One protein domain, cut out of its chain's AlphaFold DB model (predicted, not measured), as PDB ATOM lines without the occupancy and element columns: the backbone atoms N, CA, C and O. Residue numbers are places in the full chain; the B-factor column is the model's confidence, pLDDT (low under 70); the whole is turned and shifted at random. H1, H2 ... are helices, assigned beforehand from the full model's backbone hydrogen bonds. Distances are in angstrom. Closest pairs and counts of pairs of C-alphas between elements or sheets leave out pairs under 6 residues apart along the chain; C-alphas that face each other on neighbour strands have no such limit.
ATOM      1  N   VAL A 491      15.659   6.197  15.367       55.19
ATOM      2  CA  VAL A 491      16.212   6.385  14.003       55.19
ATOM      3  C   VAL A 491      16.099   5.114  13.149       55.19
ATOM      4  O   VAL A 491      15.873   5.205  11.941       55.19
ATOM      5  N   GLU A 492      16.172   3.922  13.752       53.97
ATOM      6  CA  GLU A 492      16.011   2.654  13.023       53.97
ATOM      7  C   GLU A 492      14.601   2.492  12.439       53.97
ATOM      8  O   GLU A 492      14.432   1.995  11.322       53.97
ATOM      9  N   GLY A 493      13.584   2.965  13.170       60.38
ATOM     10  CA  GLY A 493      12.198   2.992  12.713       60.38
ATOM     11  C   GLY A 493      11.973   3.994  11.579       60.38
ATOM     12  O   GLY A 493      11.194   3.718  10.669       60.38
ATOM     13  N   LEU A 494      12.684   5.125  11.594       58.56
ATOM     14  CA  LEU A 494      12.663   6.124  10.520       58.56
ATOM     15  C   LEU A 494      13.330   5.610   9.243       58.56
ATOM     16  O   LEU A 494      12.729   5.726   8.179       58.56
ATOM     17  N   LEU A 495      14.498   4.968   9.340       62.00
ATOM     18  CA  LEU A 495      15.168   4.355   8.188       62.00
ATOM     19  C   LEU A 495      14.320   3.222   7.586       62.00
ATOM     20  O   LEU A 495      14.233   3.086   6.369       62.00
ATOM     21  N   GLY A 496      13.653   2.435   8.438       60.16
ATOM     22  CA  GLY A 496      12.684   1.423   8.018       60.16
ATOM     23  C   GLY A 496      11.476   2.015   7.286       60.16
ATOM     24  O   GLY A 496      11.115   1.512   6.227       60.16
ATOM     25  N   LYS A 497      10.880   3.100   7.799       62.09
ATOM     26  CA  LYS A 497       9.758   3.800   7.144       62.09
ATOM     27  C   LYS A 497      10.164   4.415   5.805       62.09
ATOM     28  O   LYS A 497       9.483   4.171   4.817       62.09
ATOM     29  N   TYR A 498      11.298   5.113   5.755       56.97
ATOM     30  CA  TYR A 498      11.826   5.711   4.524       56.97
ATOM     31  C   TYR A 498      12.084   4.647   3.457       56.97
ATOM     32  O   TYR A 498      11.652   4.785   2.317       56.97
ATOM     33  N   ALA A 499      12.718   3.538   3.846       57.66
ATOM     34  CA  ALA A 499      12.986   2.434   2.939       57.66
ATOM     35  C   ALA A 499      11.703   1.749   2.430       57.66
ATOM     36  O   ALA A 499      11.654   1.357   1.264       57.66
ATOM     37  N   VAL A 500      10.665   1.632   3.271       60.69
ATOM     38  CA  VAL A 500       9.343   1.099   2.895       60.69
ATOM     39  C   VAL A 500       8.600   2.045   1.947       60.69
ATOM     40  O   VAL A 500       8.030   1.571   0.972       60.69
ATOM     41  N   GLU A 501       8.659   3.362   2.156       56.94
ATOM     42  CA  GLU A 501       8.083   4.362   1.239       56.94
ATOM     43  C   GLU A 501       8.797   4.385  -0.125       56.94
ATOM     44  O   GLU A 501       8.166   4.601  -1.162       56.94
ATOM     45  N   THR A 502      10.099   4.078  -0.155       52.06
ATOM     46  CA  THR A 502      10.868   3.871  -1.394       52.06
ATOM     47  C   THR A 502      10.785   2.453  -1.971       52.06
ATOM     48  O   THR A 502      11.269   2.232  -3.079       52.06
ATOM     49  N   LYS A 503      10.159   1.481  -1.292       50.84
ATOM     50  CA  LYS A 503       9.870   0.153  -1.863       50.84
ATOM     51  C   LYS A 503       8.652   0.294  -2.786       50.84
ATOM     52  O   LYS A 503       7.510   0.211  -2.349       50.84
ATOM     53  N   GLY A 504       8.890   0.581  -4.063       52.59
ATOM     54  CA  GLY A 504       7.834   0.768  -5.065       52.59
ATOM     55  C   GLY A 504       7.724  -0.380  -6.069       52.59
ATOM     56  O   GLY A 504       8.663  -1.147  -6.242       52.59
ATOM     57  N   GLU A 505       6.602  -0.427  -6.794       56.31
ATOM     58  CA  GLU A 505       6.255  -1.397  -7.859       56.31
ATOM     59  C   GLU A 505       7.213  -1.407  -9.081       56.31
ATOM     60  O   GLU A 505       7.010  -2.162 -10.027       56.31
ATOM     61  N   SER A 506       8.263  -0.577  -9.082       61.62
ATOM     62  CA  SER A 506       9.211  -0.384 -10.190       61.62
ATOM     63  C   SER A 506      10.655  -0.687  -9.772       61.62
ATOM     64  O   SER A 506      11.086  -0.225  -8.711       61.62
ATOM     65  N   ASP A 507      11.433  -1.333 -10.649       64.44
ATOM     66  CA  ASP A 507      12.863  -1.646 -10.470       64.44
ATOM     67  C   ASP A 507      13.709  -0.447  -9.985       64.44
ATOM     68  O   ASP A 507      14.563  -0.601  -9.115       64.44
ATOM     69  N   GLU A 508      13.444   0.767 -10.480       65.56
ATOM     70  CA  GLU A 508      14.216   1.982 -10.161       65.56
ATOM     71  C   GLU A 508      14.116   2.397  -8.682       65.56
ATOM     72  O   GLU A 508      15.109   2.751  -8.040       65.56
ATOM     73  N   LYS A 509      12.922   2.271  -8.096       68.44
ATOM     74  CA  LYS A 509      12.673   2.578  -6.681       68.44
ATOM     75  C   LYS A 509      13.332   1.549  -5.757       68.44
ATOM     76  O   LYS A 509      13.961   1.920  -4.765       68.44
ATOM     77  N   SER A 510      13.287   0.272  -6.136       71.94
ATOM     78  CA  SER A 510      13.968  -0.811  -5.416       71.94
ATOM     79  C   SER A 510      15.497  -0.663  -5.444       71.94
ATOM     80  O   SER A 510      16.156  -0.927  -4.440       71.94
ATOM     81  N   LEU A 511      16.075  -0.164  -6.541       78.00
ATOM     82  CA  LEU A 511      17.509   0.153  -6.618       78.00
ATOM     83  C   LEU A 511      17.898   1.374  -5.766       78.00
ATOM     84  O   LEU A 511      18.969   1.382  -5.157       78.00
ATOM     85  N   SER A 512      17.027   2.380  -5.660       74.00
ATOM     86  CA  SER A 512      17.243   3.525  -4.765       74.00
ATOM     87  C   SER A 512      17.271   3.091  -3.293       74.00
ATOM     88  O   SER A 512      18.243   3.368  -2.584       74.00
ATOM     89  N   ALA A 513      16.281   2.302  -2.860       75.38
ATOM     90  CA  ALA A 513      16.238   1.729  -1.513       75.38
ATOM     91  C   ALA A 513      17.449   0.817  -1.224       75.38
ATOM     92  O   ALA A 513      17.998   0.831  -0.121       75.38
ATOM     93  N   LEU A 514      17.922   0.069  -2.228       81.88
ATOM     94  CA  LEU A 514      19.142  -0.730  -2.123       81.88
ATOM     95  C   LEU A 514      20.370   0.140  -1.834       81.88
ATOM     96  O   LEU A 514      21.131  -0.154  -0.911       81.88
ATOM     97  N   SER A 515      20.541   1.232  -2.584       78.94
ATOM     98  CA  SER A 515      21.655   2.162  -2.385       78.94
ATOM     99  C   SER A 515      21.648   2.784  -0.982       78.94
ATOM    100  O   SER A 515      22.704   2.924  -0.360       78.94
ATOM    101  N   LEU A 516      20.457   3.078  -0.446       74.94
ATOM    102  CA  LEU A 516      20.273   3.616   0.898       74.94
ATOM    103  C   LEU A 516      20.750   2.622   1.963       74.94
ATOM    104  O   LEU A 516      21.573   2.976   2.809       74.94
ATOM    105  N   TYR A 517      20.301   1.364   1.897       80.69
ATOM    106  CA  TYR A 517      20.721   0.337   2.853       80.69
ATOM    107  C   TYR A 517      22.220   0.032   2.779       80.69
ATOM    108  O   TYR A 517      22.852  -0.171   3.817       80.69
ATOM    109  N   MET A 518      22.809   0.053   1.578       79.75
ATOM    110  CA  MET A 518      24.254  -0.109   1.398       79.75
ATOM    111  C   MET A 518      25.043   1.022   2.071       79.75
ATOM    112  O   MET A 518      25.987   0.746   2.808       79.75
ATOM    113  N   ARG A 519      24.637   2.285   1.873       74.88
ATOM    114  CA  ARG A 519      25.279   3.457   2.503       74.88
ATOM    115  C   ARG A 519      25.092   3.493   4.018       74.88
ATOM    116  O   ARG A 519      25.978   3.954   4.727       74.88
ATOM    117  N   ALA A 520      23.965   2.985   4.509       68.69
ATOM    118  CA  ALA A 520      23.683   2.874   5.936       68.69
ATOM    119  C   ALA A 520      24.428   1.713   6.627       68.69
ATOM    120  O   ALA A 520      24.292   1.543   7.835       68.69
ATOM    121  N   GLY A 521      25.187   0.884   5.894       73.19
ATOM    122  CA  GLY A 521      25.875  -0.290   6.451       73.19
ATOM    123  C   GLY A 521      24.942  -1.451   6.824       73.19
ATOM    124  O   GLY A 521      25.374  -2.438   7.421       73.19
ATOM    125  N   ARG A 522      23.656  -1.382   6.448       79.12
ATOM    126  CA  ARG A 522      22.655  -2.439   6.670       79.12
ATOM    127  C   ARG A 522      22.713  -3.487   5.562       79.12
ATOM    128  O   ARG A 522      21.783  -3.672   4.779       79.12
ATOM    129  N   HIS A 523      23.842  -4.182   5.493       84.75
ATOM    130  CA  HIS A 523      24.153  -5.096   4.397       84.75
ATOM    131  C   HIS A 523      23.182  -6.286   4.266       84.75
ATOM    132  O   HIS A 523      22.900  -6.707   3.149       84.75
ATOM    133  N   LEU A 524      22.633  -6.816   5.367       84.44
ATOM    134  CA  LEU A 524      21.679  -7.936   5.304       84.44
ATOM    135  C   LEU A 524      20.306  -7.522   4.762       84.44
ATOM    136  O   LEU A 524      19.684  -8.280   4.022       84.44
ATOM    137  N   ASP A 525      19.848  -6.312   5.084       83.62
ATOM    138  CA  ASP A 525      18.587  -5.780   4.559       83.62
ATOM    139  C   ASP A 525      18.719  -5.389   3.087       83.62
ATOM    140  O   ASP A 525      17.824  -5.673   2.289       83.62
ATOM    141  N   ALA A 526      19.881  -4.843   2.708       86.88
ATOM    142  CA  ALA A 526      20.260  -4.672   1.311       86.88
ATOM    143  C   ALA A 526      20.248  -6.022   0.568       86.88
ATOM    144  O   ALA A 526      19.613  -6.134  -0.474       86.88
ATOM    145  N   ALA A 527      20.879  -7.067   1.120       89.00
ATOM    146  CA  ALA A 527      20.921  -8.393   0.499       89.00
ATOM    147  C   ALA A 527      19.518  -8.986   0.295       89.00
ATOM    148  O   ALA A 527      19.217  -9.486  -0.788       89.00
ATOM    149  N   LYS A 528      18.639  -8.872   1.301       88.00
ATOM    150  CA  LYS A 528      17.236  -9.290   1.194       88.00
ATOM    151  C   LYS A 528      16.529  -8.591   0.032       88.00
ATOM    152  O   LYS A 528      15.895  -9.258  -0.779       88.00
ATOM    153  N   LEU A 529      16.676  -7.271  -0.076       87.25
ATOM    154  CA  LEU A 529      16.068  -6.494  -1.153       87.25
ATOM    155  C   LEU A 529      16.583  -6.917  -2.537       87.25
ATOM    156  O   LEU A 529      15.790  -7.031  -3.466       87.25
ATOM    157  N   VAL A 530      17.880  -7.206  -2.680       89.62
ATOM    158  CA  VAL A 530      18.439  -7.708  -3.950       89.62
ATOM    159  C   VAL A 530      17.857  -9.070  -4.327       89.62
ATOM    160  O   VAL A 530      17.577  -9.303  -5.501       89.62
ATOM    161  N   PHE A 531      17.647  -9.970  -3.364       89.62
ATOM    162  CA  PHE A 531      17.023 -11.266  -3.643       89.62
ATOM    163  C   PHE A 531      15.535 -11.143  -3.986       89.62
ATOM    164  O   PHE A 531      15.061 -11.881  -4.848       89.62
ATOM    165  N   ASP A 532      14.814 -10.201  -3.371       87.38
ATOM    166  CA  ASP A 532      13.438  -9.872  -3.764       87.38
ATOM    167  C   ASP A 532      13.401  -9.378  -5.227       87.38
ATOM    168  O   ASP A 532      12.585  -9.855  -6.015       87.38
ATOM    169  N   ILE A 533      14.335  -8.493  -5.617       87.25
ATOM    170  CA  ILE A 533      14.493  -8.025  -7.008       87.25
ATOM    171  C   ILE A 533      14.800  -9.201  -7.943       87.25
ATOM    172  O   ILE A 533      14.215  -9.293  -9.018       87.25
ATOM    173  N   ALA A 534      15.686 -10.120  -7.550       88.25
ATOM    174  CA  ALA A 534      16.029 -11.282  -8.369       88.25
ATOM    175  C   ALA A 534      14.806 -12.171  -8.650       88.25
ATOM    176  O   ALA A 534      14.597 -12.575  -9.791       88.25
ATOM    177  N   LYS A 535      13.961 -12.420  -7.641       87.44
ATOM    178  CA  LYS A 535      12.719 -13.194  -7.802       87.44
ATOM    179  C   LYS A 535      11.704 -12.495  -8.702       87.44
ATOM    180  O   LYS A 535      11.096 -13.137  -9.551       87.44
ATOM    181  N   ASP A 536      11.529 -11.185  -8.545       86.00
ATOM    182  CA  ASP A 536      10.642 -10.408  -9.416       86.00
ATOM    183  C   ASP A 536      11.127 -10.429 -10.875       86.00
ATOM    184  O   ASP A 536      10.349 -10.648 -11.803       86.00
ATOM    185  N   ARG A 537      12.442 -10.306 -11.086       87.50
ATOM    186  CA  ARG A 537      13.054 -10.417 -12.414       87.50
ATOM    187  C   ARG A 537      12.920 -11.807 -13.024       87.50
ATOM    188  O   ARG A 537      12.714 -11.924 -14.231       87.50
ATOM    189  N   GLN A 538      12.997 -12.847 -12.199       86.19
ATOM    190  CA  GLN A 538      12.771 -14.223 -12.623       86.19
ATOM    191  C   GLN A 538      11.323 -14.430 -13.082       86.19
ATOM    192  O   GLN A 538      11.106 -14.981 -14.157       86.19
ATOM    193  N   ASN A 539      10.340 -13.897 -12.347       84.69
ATOM    194  CA  ASN A 539       8.926 -13.919 -12.753       84.69
ATOM    195  C   ASN A 539       8.671 -13.155 -14.067       84.69
ATOM    196  O   ASN A 539       7.717 -13.446 -14.784       84.69
ATOM    197  N   LYS A 540       9.522 -12.172 -14.386       85.50
ATOM    198  CA  LYS A 540       9.510 -11.416 -15.650       85.50
ATOM    199  C   LYS A 540      10.300 -12.099 -16.781       85.50
ATOM    200  O   LYS A 540      10.444 -11.496 -17.841       85.50
ATOM    201  N   PHE A 541      10.798 -13.324 -16.578       81.88
ATOM    202  CA  PHE A 541      11.574 -14.106 -17.553       81.88
ATOM    203  C   PHE A 541      12.800 -13.362 -18.119       81.88
ATOM    204  O   PHE A 541      13.120 -13.459 -19.306       81.88
ATOM    205  N   LEU A 542      13.492 -12.591 -17.273       84.81
ATOM    206  CA  LEU A 542      14.752 -11.935 -17.641       84.81
ATOM    207  C   LEU A 542      15.901 -12.948 -17.797       84.81
ATOM    208  O   LEU A 542      15.831 -14.086 -17.337       84.81
ATOM    209  N   GLN A 543      16.979 -12.528 -18.465       88.12
ATOM    210  CA  GLN A 543      18.114 -13.398 -18.792       88.12
ATOM    211  C   GLN A 543      18.830 -13.915 -17.531       88.12
ATOM    212  O   GLN A 543      19.031 -13.171 -16.570       88.12
ATOM    213  N   TYR A 544      19.316 -15.165 -17.561       90.19
ATOM    214  CA  TYR A 544      20.027 -15.778 -16.428       90.19
ATOM    215  C   TYR A 544      21.258 -14.989 -15.963       90.19
ATOM    216  O   TYR A 544      21.612 -15.052 -14.785       90.19
ATOM    217  N   GLU A 545      21.899 -14.226 -16.853       89.88
ATOM    218  CA  GLU A 545      23.026 -13.368 -16.483       89.88
ATOM    219  C   GLU A 545      22.613 -12.287 -15.474       89.88
ATOM    220  O   GLU A 545      23.293 -12.105 -14.463       89.88
ATOM    221  N   GLU A 546      21.480 -11.614 -15.691       89.00
ATOM    222  CA  GLU A 546      20.980 -10.578 -14.781       89.00
ATOM    223  C   GLU A 546      20.582 -11.170 -13.426       89.00
ATOM    224  O   GLU A 546      20.888 -10.599 -12.376       89.00
ATOM    225  N   LEU A 547      19.963 -12.355 -13.436       91.75
ATOM    226  CA  LEU A 547      19.607 -13.081 -12.215       91.75
ATOM    227  C   LEU A 547      20.865 -13.458 -11.427       91.75
ATOM    228  O   LEU A 547      20.964 -13.164 -10.232       91.75
ATOM    229  N   LYS A 548      21.882 -14.010 -12.103       93.56
ATOM    230  CA  LYS A 548      23.190 -14.299 -11.501       93.56
ATOM    231  C   LYS A 548      23.808 -13.037 -10.895       93.56
ATOM    232  O   LYS A 548      24.298 -13.097  -9.769       93.56
ATOM    233  N   GLN A 549      23.787 -11.902 -11.596       92.31
ATOM    234  CA  GLN A 549      24.342 -10.638 -11.096       92.31
ATOM    235  C   GLN A 549      23.661 -10.185  -9.797       92.31
ATOM    236  O   GLN A 549      24.359  -9.829  -8.843       92.31
ATOM    237  N   CYS A 550      22.329 -10.262  -9.713       91.62
ATOM    238  CA  CYS A 550      21.594  -9.961  -8.483       91.62
ATOM    239  C   CYS A 550      22.003 -10.903  -7.341       91.62
ATOM    240  O   CYS A 550      22.381 -10.441  -6.263       91.62
ATOM    241  N   TYR A 551      22.010 -12.218  -7.568       94.12
ATOM    242  CA  TYR A 551      22.388 -13.164  -6.515       94.12
ATOM    243  C   TYR A 551      23.848 -13.010  -6.064       94.12
ATOM    244  O   TYR A 551      24.128 -13.113  -4.870       94.12
ATOM    245  N   VAL A 552      24.772 -12.698  -6.979       94.94
ATOM    246  CA  VAL A 552      26.172 -12.389  -6.639       94.94
ATOM    247  C   VAL A 552      26.259 -11.118  -5.794       94.94
ATOM    248  O   VAL A 552      26.974 -11.113  -4.793       94.94
ATOM    249  N   LEU A 553      25.524 -10.055  -6.137       92.94
ATOM    250  CA  LEU A 553      25.501  -8.822  -5.345       92.94
ATOM    251  C   LEU A 553      24.965  -9.069  -3.927       92.94
ATOM    252  O   LEU A 553      25.590  -8.641  -2.956       92.94
ATOM    253  N   GLY A 554      23.857  -9.803  -3.794       92.12
ATOM    254  CA  GLY A 554      23.308 -10.188  -2.492       92.12
ATOM    255  C   GLY A 554      24.310 -10.987  -1.653       92.12
ATOM    256  O   GLY A 554      24.546 -10.664  -0.489       92.12
ATOM    257  N   ALA A 555      24.984 -11.965  -2.261       92.38
ATOM    258  CA  ALA A 555      26.014 -12.767  -1.603       92.38
ATOM    259  C   ALA A 555      27.209 -11.924  -1.122       92.38
ATOM    260  O   ALA A 555      27.719 -12.107  -0.014       92.38
ATOM    261  N   VAL A 556      27.640 -10.958  -1.936       91.62
ATOM    262  CA  VAL A 556      28.709 -10.014  -1.591       91.62
ATOM    263  C   VAL A 556      28.334  -9.149  -0.392       91.62
ATOM    264  O   VAL A 556      29.175  -8.944   0.480       91.62
ATOM    265  N   LEU A 557      27.096  -8.657  -0.328       90.88
ATOM    266  CA  LEU A 557      26.611  -7.859   0.799       90.88
ATOM    267  C   LEU A 557      26.635  -8.673   2.102       90.88
ATOM    268  O   LEU A 557      27.091  -8.186   3.136       90.88
ATOM    269  N   VAL A 558      26.244  -9.946   2.056       89.81
ATOM    270  CA  VAL A 558      26.355 -10.847   3.217       89.81
ATOM    271  C   VAL A 558      27.821 -11.048   3.635       89.81
ATOM    272  O   VAL A 558      28.126 -11.035   4.828       89.81
ATOM    273  N   GLU A 559      28.756 -11.182   2.690       87.88
ATOM    274  CA  GLU A 559      30.191 -11.249   3.013       87.88
ATOM    275  C   GLU A 559      30.727  -9.943   3.615       87.88
ATOM    276  O   GLU A 559      31.529  -9.991   4.548       87.88
ATOM    277  N   GLN A 560      30.259  -8.782   3.151       87.06
ATOM    278  CA  GLN A 560      30.590  -7.490   3.762       87.06
ATOM    279  C   GLN A 560      30.104  -7.435   5.210       87.06
ATOM    280  O   GLN A 560      30.886  -7.109   6.096       87.06
ATOM    281  N   HIS A 561      28.875  -7.885   5.485       85.12
ATOM    282  CA  HIS A 561      28.372  -8.007   6.854       85.12
ATOM    283  C   HIS A 561      29.270  -8.900   7.731       85.12
ATOM    284  O   HIS A 561      29.622  -8.535   8.854       85.12
ATOM    285  N   ARG A 562      29.711 -10.056   7.209       83.56
ATOM    286  CA  ARG A 562      30.652 -10.954   7.906       83.56
ATOM    287  C   ARG A 562      31.990 -10.277   8.194       83.56
ATOM    288  O   ARG A 562      32.595 -10.551   9.232       83.56
ATOM    289  N   GLN A 563      32.481  -9.444   7.282       82.31
ATOM    290  CA  GLN A 563      33.711  -8.677   7.476       82.31
ATOM    291  C   GLN A 563      33.532  -7.616   8.562       82.31
ATOM    292  O   GLN A 563      34.339  -7.596   9.489       82.31
ATOM    293  N   THR A 564      32.440  -6.848   8.531       79.88
ATOM    294  CA  THR A 564      32.105  -5.865   9.572       79.88
ATOM    295  C   THR A 564      32.045  -6.520  10.951       79.88
ATOM    296  O   THR A 564      32.690  -6.052  11.886       79.88
ATOM    297  N   LEU A 565      31.375  -7.670  11.083       76.56
ATOM    298  CA  LEU A 565      31.335  -8.421  12.345       76.56
ATOM    299  C   LEU A 565      32.729  -8.884  12.801       76.56
ATOM    300  O   LEU A 565      33.044  -8.824  13.989       76.56
ATOM    301  N   LYS A 566      33.592  -9.335  11.882       78.75
ATOM    302  CA  LYS A 566      34.979  -9.719  12.211       78.75
ATOM    303  C   LYS A 566      35.814  -8.530  12.674       78.75
ATOM    304  O   LYS A 566      36.661  -8.705  13.546       78.75
ATOM    305  N   GLU A 567      35.625  -7.356  12.085       76.88
ATOM    306  CA  GLU A 567      36.314  -6.128  12.487       76.88
ATOM    307  C   GLU A 567      35.846  -5.654  13.862       76.88
ATOM    308  O   GLU A 567      36.683  -5.412  14.729       76.88
ATOM    309  N   LEU A 568      34.535  -5.656  14.110       69.38
ATOM    310  CA  LEU A 568      33.956  -5.341  15.418       69.38
ATOM    311  C   LEU A 568      34.475  -6.284  16.516       69.38
ATOM    312  O   LEU A 568      34.887  -5.826  17.581       69.38
ATOM    313  N   ARG A 569      34.587  -7.589  16.232       69.50
ATOM    314  CA  ARG A 569      35.189  -8.566  17.162       69.50
ATOM    315  C   ARG A 569      36.676  -8.327  17.442       69.50
ATOM    316  O   ARG A 569      37.151  -8.692  18.509       69.50
ATOM    317  N   LYS A 570      37.440  -7.737  16.513       71.38
ATOM    318  CA  LYS A 570      38.856  -7.383  16.762       71.38
ATOM    319  C   LYS A 570      38.997  -6.176  17.693       71.38
ATOM    320  O   LYS A 570      40.046  -6.013  18.316       71.38
ATOM    321  N   ILE A 571      37.978  -5.320  17.740       65.81
ATOM    322  CA  ILE A 571      37.943  -4.111  18.566       65.81
ATOM    323  C   ILE A 571      37.532  -4.460  20.006       65.81
ATOM    324  O   ILE A 571      38.101  -3.902  20.947       65.81
ATOM    325  N   ASP A 572      36.633  -5.433  20.195       58.31
ATOM    326  CA  ASP A 572      36.230  -5.934  21.518       58.31
ATOM    327  C   ASP A 572      37.294  -6.854  22.150       58.31
ATOM    328  O   ASP A 572      37.185  -8.078  22.170       58.31
ATOM    329  N   LYS A 573      38.365  -6.255  22.685       57.25
ATOM    330  CA  LYS A 573      39.483  -6.977  23.329       57.25
ATOM    331  C   LYS A 573      39.113  -7.691  24.639       57.25
ATOM    332  O   LYS A 573      39.930  -8.468  25.130       57.25
ATOM    333  N   ASN A 574      37.937  -7.415  25.212       57.62
ATOM    334  CA  ASN A 574      37.526  -7.893  26.536       57.62
ATOM    335  C   ASN A 574      36.372  -8.916  26.495       57.62
ATOM    336  O   ASN A 574      35.882  -9.284  27.561       57.62
ATOM    337  N   ASN A 575      35.946  -9.374  25.308       58.22
ATOM    338  CA  ASN A 575      34.830 -10.314  25.104       58.22
ATOM    339  C   ASN A 575      33.503  -9.880  25.766       58.22
ATOM    340  O   ASN A 575      32.681 -10.716  26.140       58.22
ATOM    341  N   VAL A 576      33.266  -8.577  25.937       59.56
ATOM    342  CA  VAL A 576      32.056  -8.087  26.625       59.56
ATOM    343  C   VAL A 576      30.815  -8.245  25.740       59.56
ATOM    344  O   VAL A 576      29.709  -8.406  26.249       59.56
ATOM    345  N   LEU A 577      30.990  -8.246  24.417       54.88
ATOM    346  CA  LEU A 577      29.920  -8.318  23.421       54.88
ATOM    347  C   LEU A 577      29.854  -9.689  22.728       54.88
ATOM    348  O   LEU A 577      29.232  -9.808  21.677       54.88
ATOM    349  N   GLU A 578      30.472 -10.732  23.288       55.75
ATOM    350  CA  GLU A 578      30.559 -12.059  22.655       55.75
ATOM    351  C   GLU A 578      29.170 -12.673  22.372       55.75
ATOM    352  O   GLU A 578      28.961 -13.281  21.322       55.75
ATOM    353  N   GLU A 579      28.193 -12.422  23.251       53.97
ATOM    354  CA  GLU A 579      26.794 -12.855  23.103       53.97
ATOM    355  C   GLU A 579      26.020 -12.040  22.045       53.97
ATOM    356  O   GLU A 579      25.195 -12.592  21.322       53.97
ATOM    357  N   ALA A 580      26.324 -10.743  21.899       53.12
ATOM    358  CA  ALA A 580      25.667  -9.829  20.952       53.12
ATOM    359  C   ALA A 580      26.288  -9.860  19.543       53.12
ATOM    360  O   ALA A 580      25.615  -9.582  18.556       53.12
ATOM    361  N   LEU A 581      27.571 -10.218  19.440       54.75
ATOM    362  CA  LEU A 581      28.320 -10.370  18.189       54.75
ATOM    363  C   LEU A 581      28.358 -11.824  17.709       54.75
ATOM    364  O   LEU A 581      29.142 -12.139  16.805       54.75
ATOM    365  N   GLY A 582      27.568 -12.721  18.309       59.12
ATOM    366  CA  GLY A 582      27.376 -14.087  17.826       59.12
ATOM    367  C   GLY A 582      26.988 -14.088  16.345       59.12
ATOM    368  O   GLY A 582      26.324 -13.174  15.875       59.12
ATOM    369  N   VAL A 583      27.438 -15.091  15.581       56.72
ATOM    370  CA  VAL A 583      27.276 -15.118  14.106       56.72
ATOM    371  C   VAL A 583      25.804 -14.985  13.673       56.72
ATOM    372  O   VAL A 583      25.537 -14.467  12.595       56.72
ATOM    373  N   GLU A 584      24.875 -15.399  14.534       58.53
ATOM    374  CA  GLU A 584      23.424 -15.342  14.319       58.53
ATOM    375  C   GLU A 584      22.683 -14.510  15.383       58.53
ATOM    376  O   GLU A 584      21.452 -14.504  15.432       58.53
ATOM    377  N   ALA A 585      23.409 -13.816  16.265       58.50
ATOM    378  CA  ALA A 585      22.799 -13.061  17.351       58.50
ATOM    379  C   ALA A 585      22.010 -11.863  16.791       58.50
ATOM    380  O   ALA A 585      22.550 -11.037  16.062       58.50
ATOM    381  N   GLY A 586      20.716 -11.788  17.116       62.84
ATOM    382  CA  GLY A 586      19.839 -10.694  16.684       62.84
ATOM    383  C   GLY A 586      19.353 -10.766  15.230       62.84
ATOM    384  O   GLY A 586      18.664  -9.847  14.790       62.84
ATOM    385  N   LEU A 587      19.659 -11.838  14.487       74.38
ATOM    386  CA  LEU A 587      19.139 -12.022  13.129       74.38
ATOM    387  C   LEU A 587      17.668 -12.451  13.142       74.38
ATOM    388  O   LEU A 587      17.233 -13.282  13.941       74.38
ATOM    389  N   THR A 588      16.893 -11.922  12.197       76.50
ATOM    390  CA  THR A 588      15.557 -12.456  11.898       76.50
ATOM    391  C   THR A 588      15.662 -13.837  11.242       76.50
ATOM    392  O   THR A 588      16.644 -14.141  10.569       76.50
ATOM    393  N   ALA A 589      14.613 -14.660  11.354       74.94
ATOM    394  CA  ALA A 589      14.589 -16.001  10.753       74.94
ATOM    395  C   ALA A 589      14.875 -16.001   9.235       74.94
ATOM    396  O   ALA A 589      15.460 -16.943   8.705       74.94
ATOM    397  N   GLU A 590      14.482 -14.941   8.524       73.38
ATOM    398  CA  GLU A 590      14.787 -14.771   7.100       73.38
ATOM    399  C   GLU A 590      16.248 -14.375   6.852       73.38
ATOM    400  O   GLU A 590      16.875 -14.907   5.937       73.38
ATOM    401  N   GLN A 591      16.813 -13.489   7.676       78.00
ATOM    402  CA  GLN A 591      18.225 -13.112   7.589       78.00
ATOM    403  C   GLN A 591      19.145 -14.298   7.901       78.00
ATOM    404  O   GLN A 591      20.153 -14.455   7.217       78.00
ATOM    405  N   SER A 592      18.778 -15.178   8.839       80.75
ATOM    406  CA  SER A 592      19.514 -16.426   9.090       80.75
ATOM    407  C   SER A 592      19.524 -17.339   7.859       80.75
ATOM    408  O   SER A 592      20.579 -17.822   7.461       80.75
ATOM    409  N   ARG A 593      18.386 -17.499   7.163       81.25
ATOM    410  CA  ARG A 593      18.318 -18.291   5.915       81.25
ATOM    411  C   ARG A 593      19.175 -17.707   4.791       81.25
ATOM    412  O   ARG A 593      19.829 -18.460   4.071       81.25
ATOM    413  N   ILE A 594      19.163 -16.381   4.639       82.50
ATOM    414  CA  ILE A 594      20.029 -15.647   3.698       82.50
ATOM    415  C   ILE A 594      21.504 -15.874   4.046       82.50
ATOM    416  O   ILE A 594      22.344 -16.086   3.169       82.50
ATOM    417  N   PHE A 595      21.817 -15.849   5.338       78.94
ATOM    418  CA  PHE A 595      23.165 -16.053   5.832       78.94
ATOM    419  C   PHE A 595      23.663 -17.486   5.591       78.94
ATOM    420  O   PHE A 595      24.823 -17.659   5.229       78.94
ATOM    421  N   GLU A 596      22.815 -18.507   5.720       80.69
ATOM    422  CA  GLU A 596      23.164 -19.908   5.437       80.69
ATOM    423  C   GLU A 596      23.306 -20.195   3.932       80.69
ATOM    424  O   GLU A 596      24.249 -20.865   3.514       80.69
ATOM    425  N   ASN A 597      22.419 -19.642   3.098       84.44
ATOM    426  CA  ASN A 597      22.354 -19.921   1.655       84.44
ATOM    427  C   ASN A 597      23.033 -18.847   0.790       84.44
ATOM    428  O   ASN A 597      22.634 -18.618  -0.351       84.44
ATOM    429  N   THR A 598      24.077 -18.196   1.316       88.31
ATOM    430  CA  THR A 598      24.653 -16.953   0.767       88.31
ATOM    431  C   THR A 598      24.890 -16.979  -0.746       88.31
ATOM    432  O   THR A 598      24.544 -16.027  -1.435       88.31
TER     433      THR A 598
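This is residues 491 to 598 of the 770 residues of an uncharacterized protein of Caenorhabditis japonica (UniProt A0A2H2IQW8). Four helices zigzag side by side in one row, H4, H3, H2, H1, neighbours running opposite ways, with H1 loosely set at the edge and short H5 crosswise on H3. H4 makes the long axis. The printed part has 108 residues, 77 of them in five named helices, with no named strand; its class is all helix, and it is only just compact, close to loose: radius of gyration of the C-alphas 15.3 A, spans 51 by 30 by 22 A.

H4, residues 544 to 571, and H3, residues 523 to 539, touch as a helical hairpin at 10 degrees; closest C-alphas, Ala 527 and Gly 554, 4.2 A. H3 and H2, residues 507 to 519, form another at 17 degrees; closest C-alphas, Ala 526 and Tyr 517, 5.3 A. H1, residues 491 to 501, is close to H2 but not clearly touching; closest C-alphas, Ala 499 and Ala 513, 5.6 A. H5, residues 589 to 596, touches H3 residues 524 to 528 alone, about perpendicular at 88 degrees; closest C-alphas, Gln 591 and Leu 524, 6.6 A. In the five helices every O i to N i+4 pair is within hydrogen-bond range.

H4 spans 41.0 A from C-alpha 544 at (20.027, -15.778, -16.428), H3 24.6 A, H2 18.7 A, H1 15.3 A, and H5 10.8 A to C-alpha 596 at (23.164, -19.908, 5.437).

The farthest C-alphas, Phe 541 and Asn 574, are 51.5 A apart. The printed part has no cut; the H4 to H5 link is long. Residues 491 to 509, 520, 568 to 569 and 571 to 586 have pLDDT under 70.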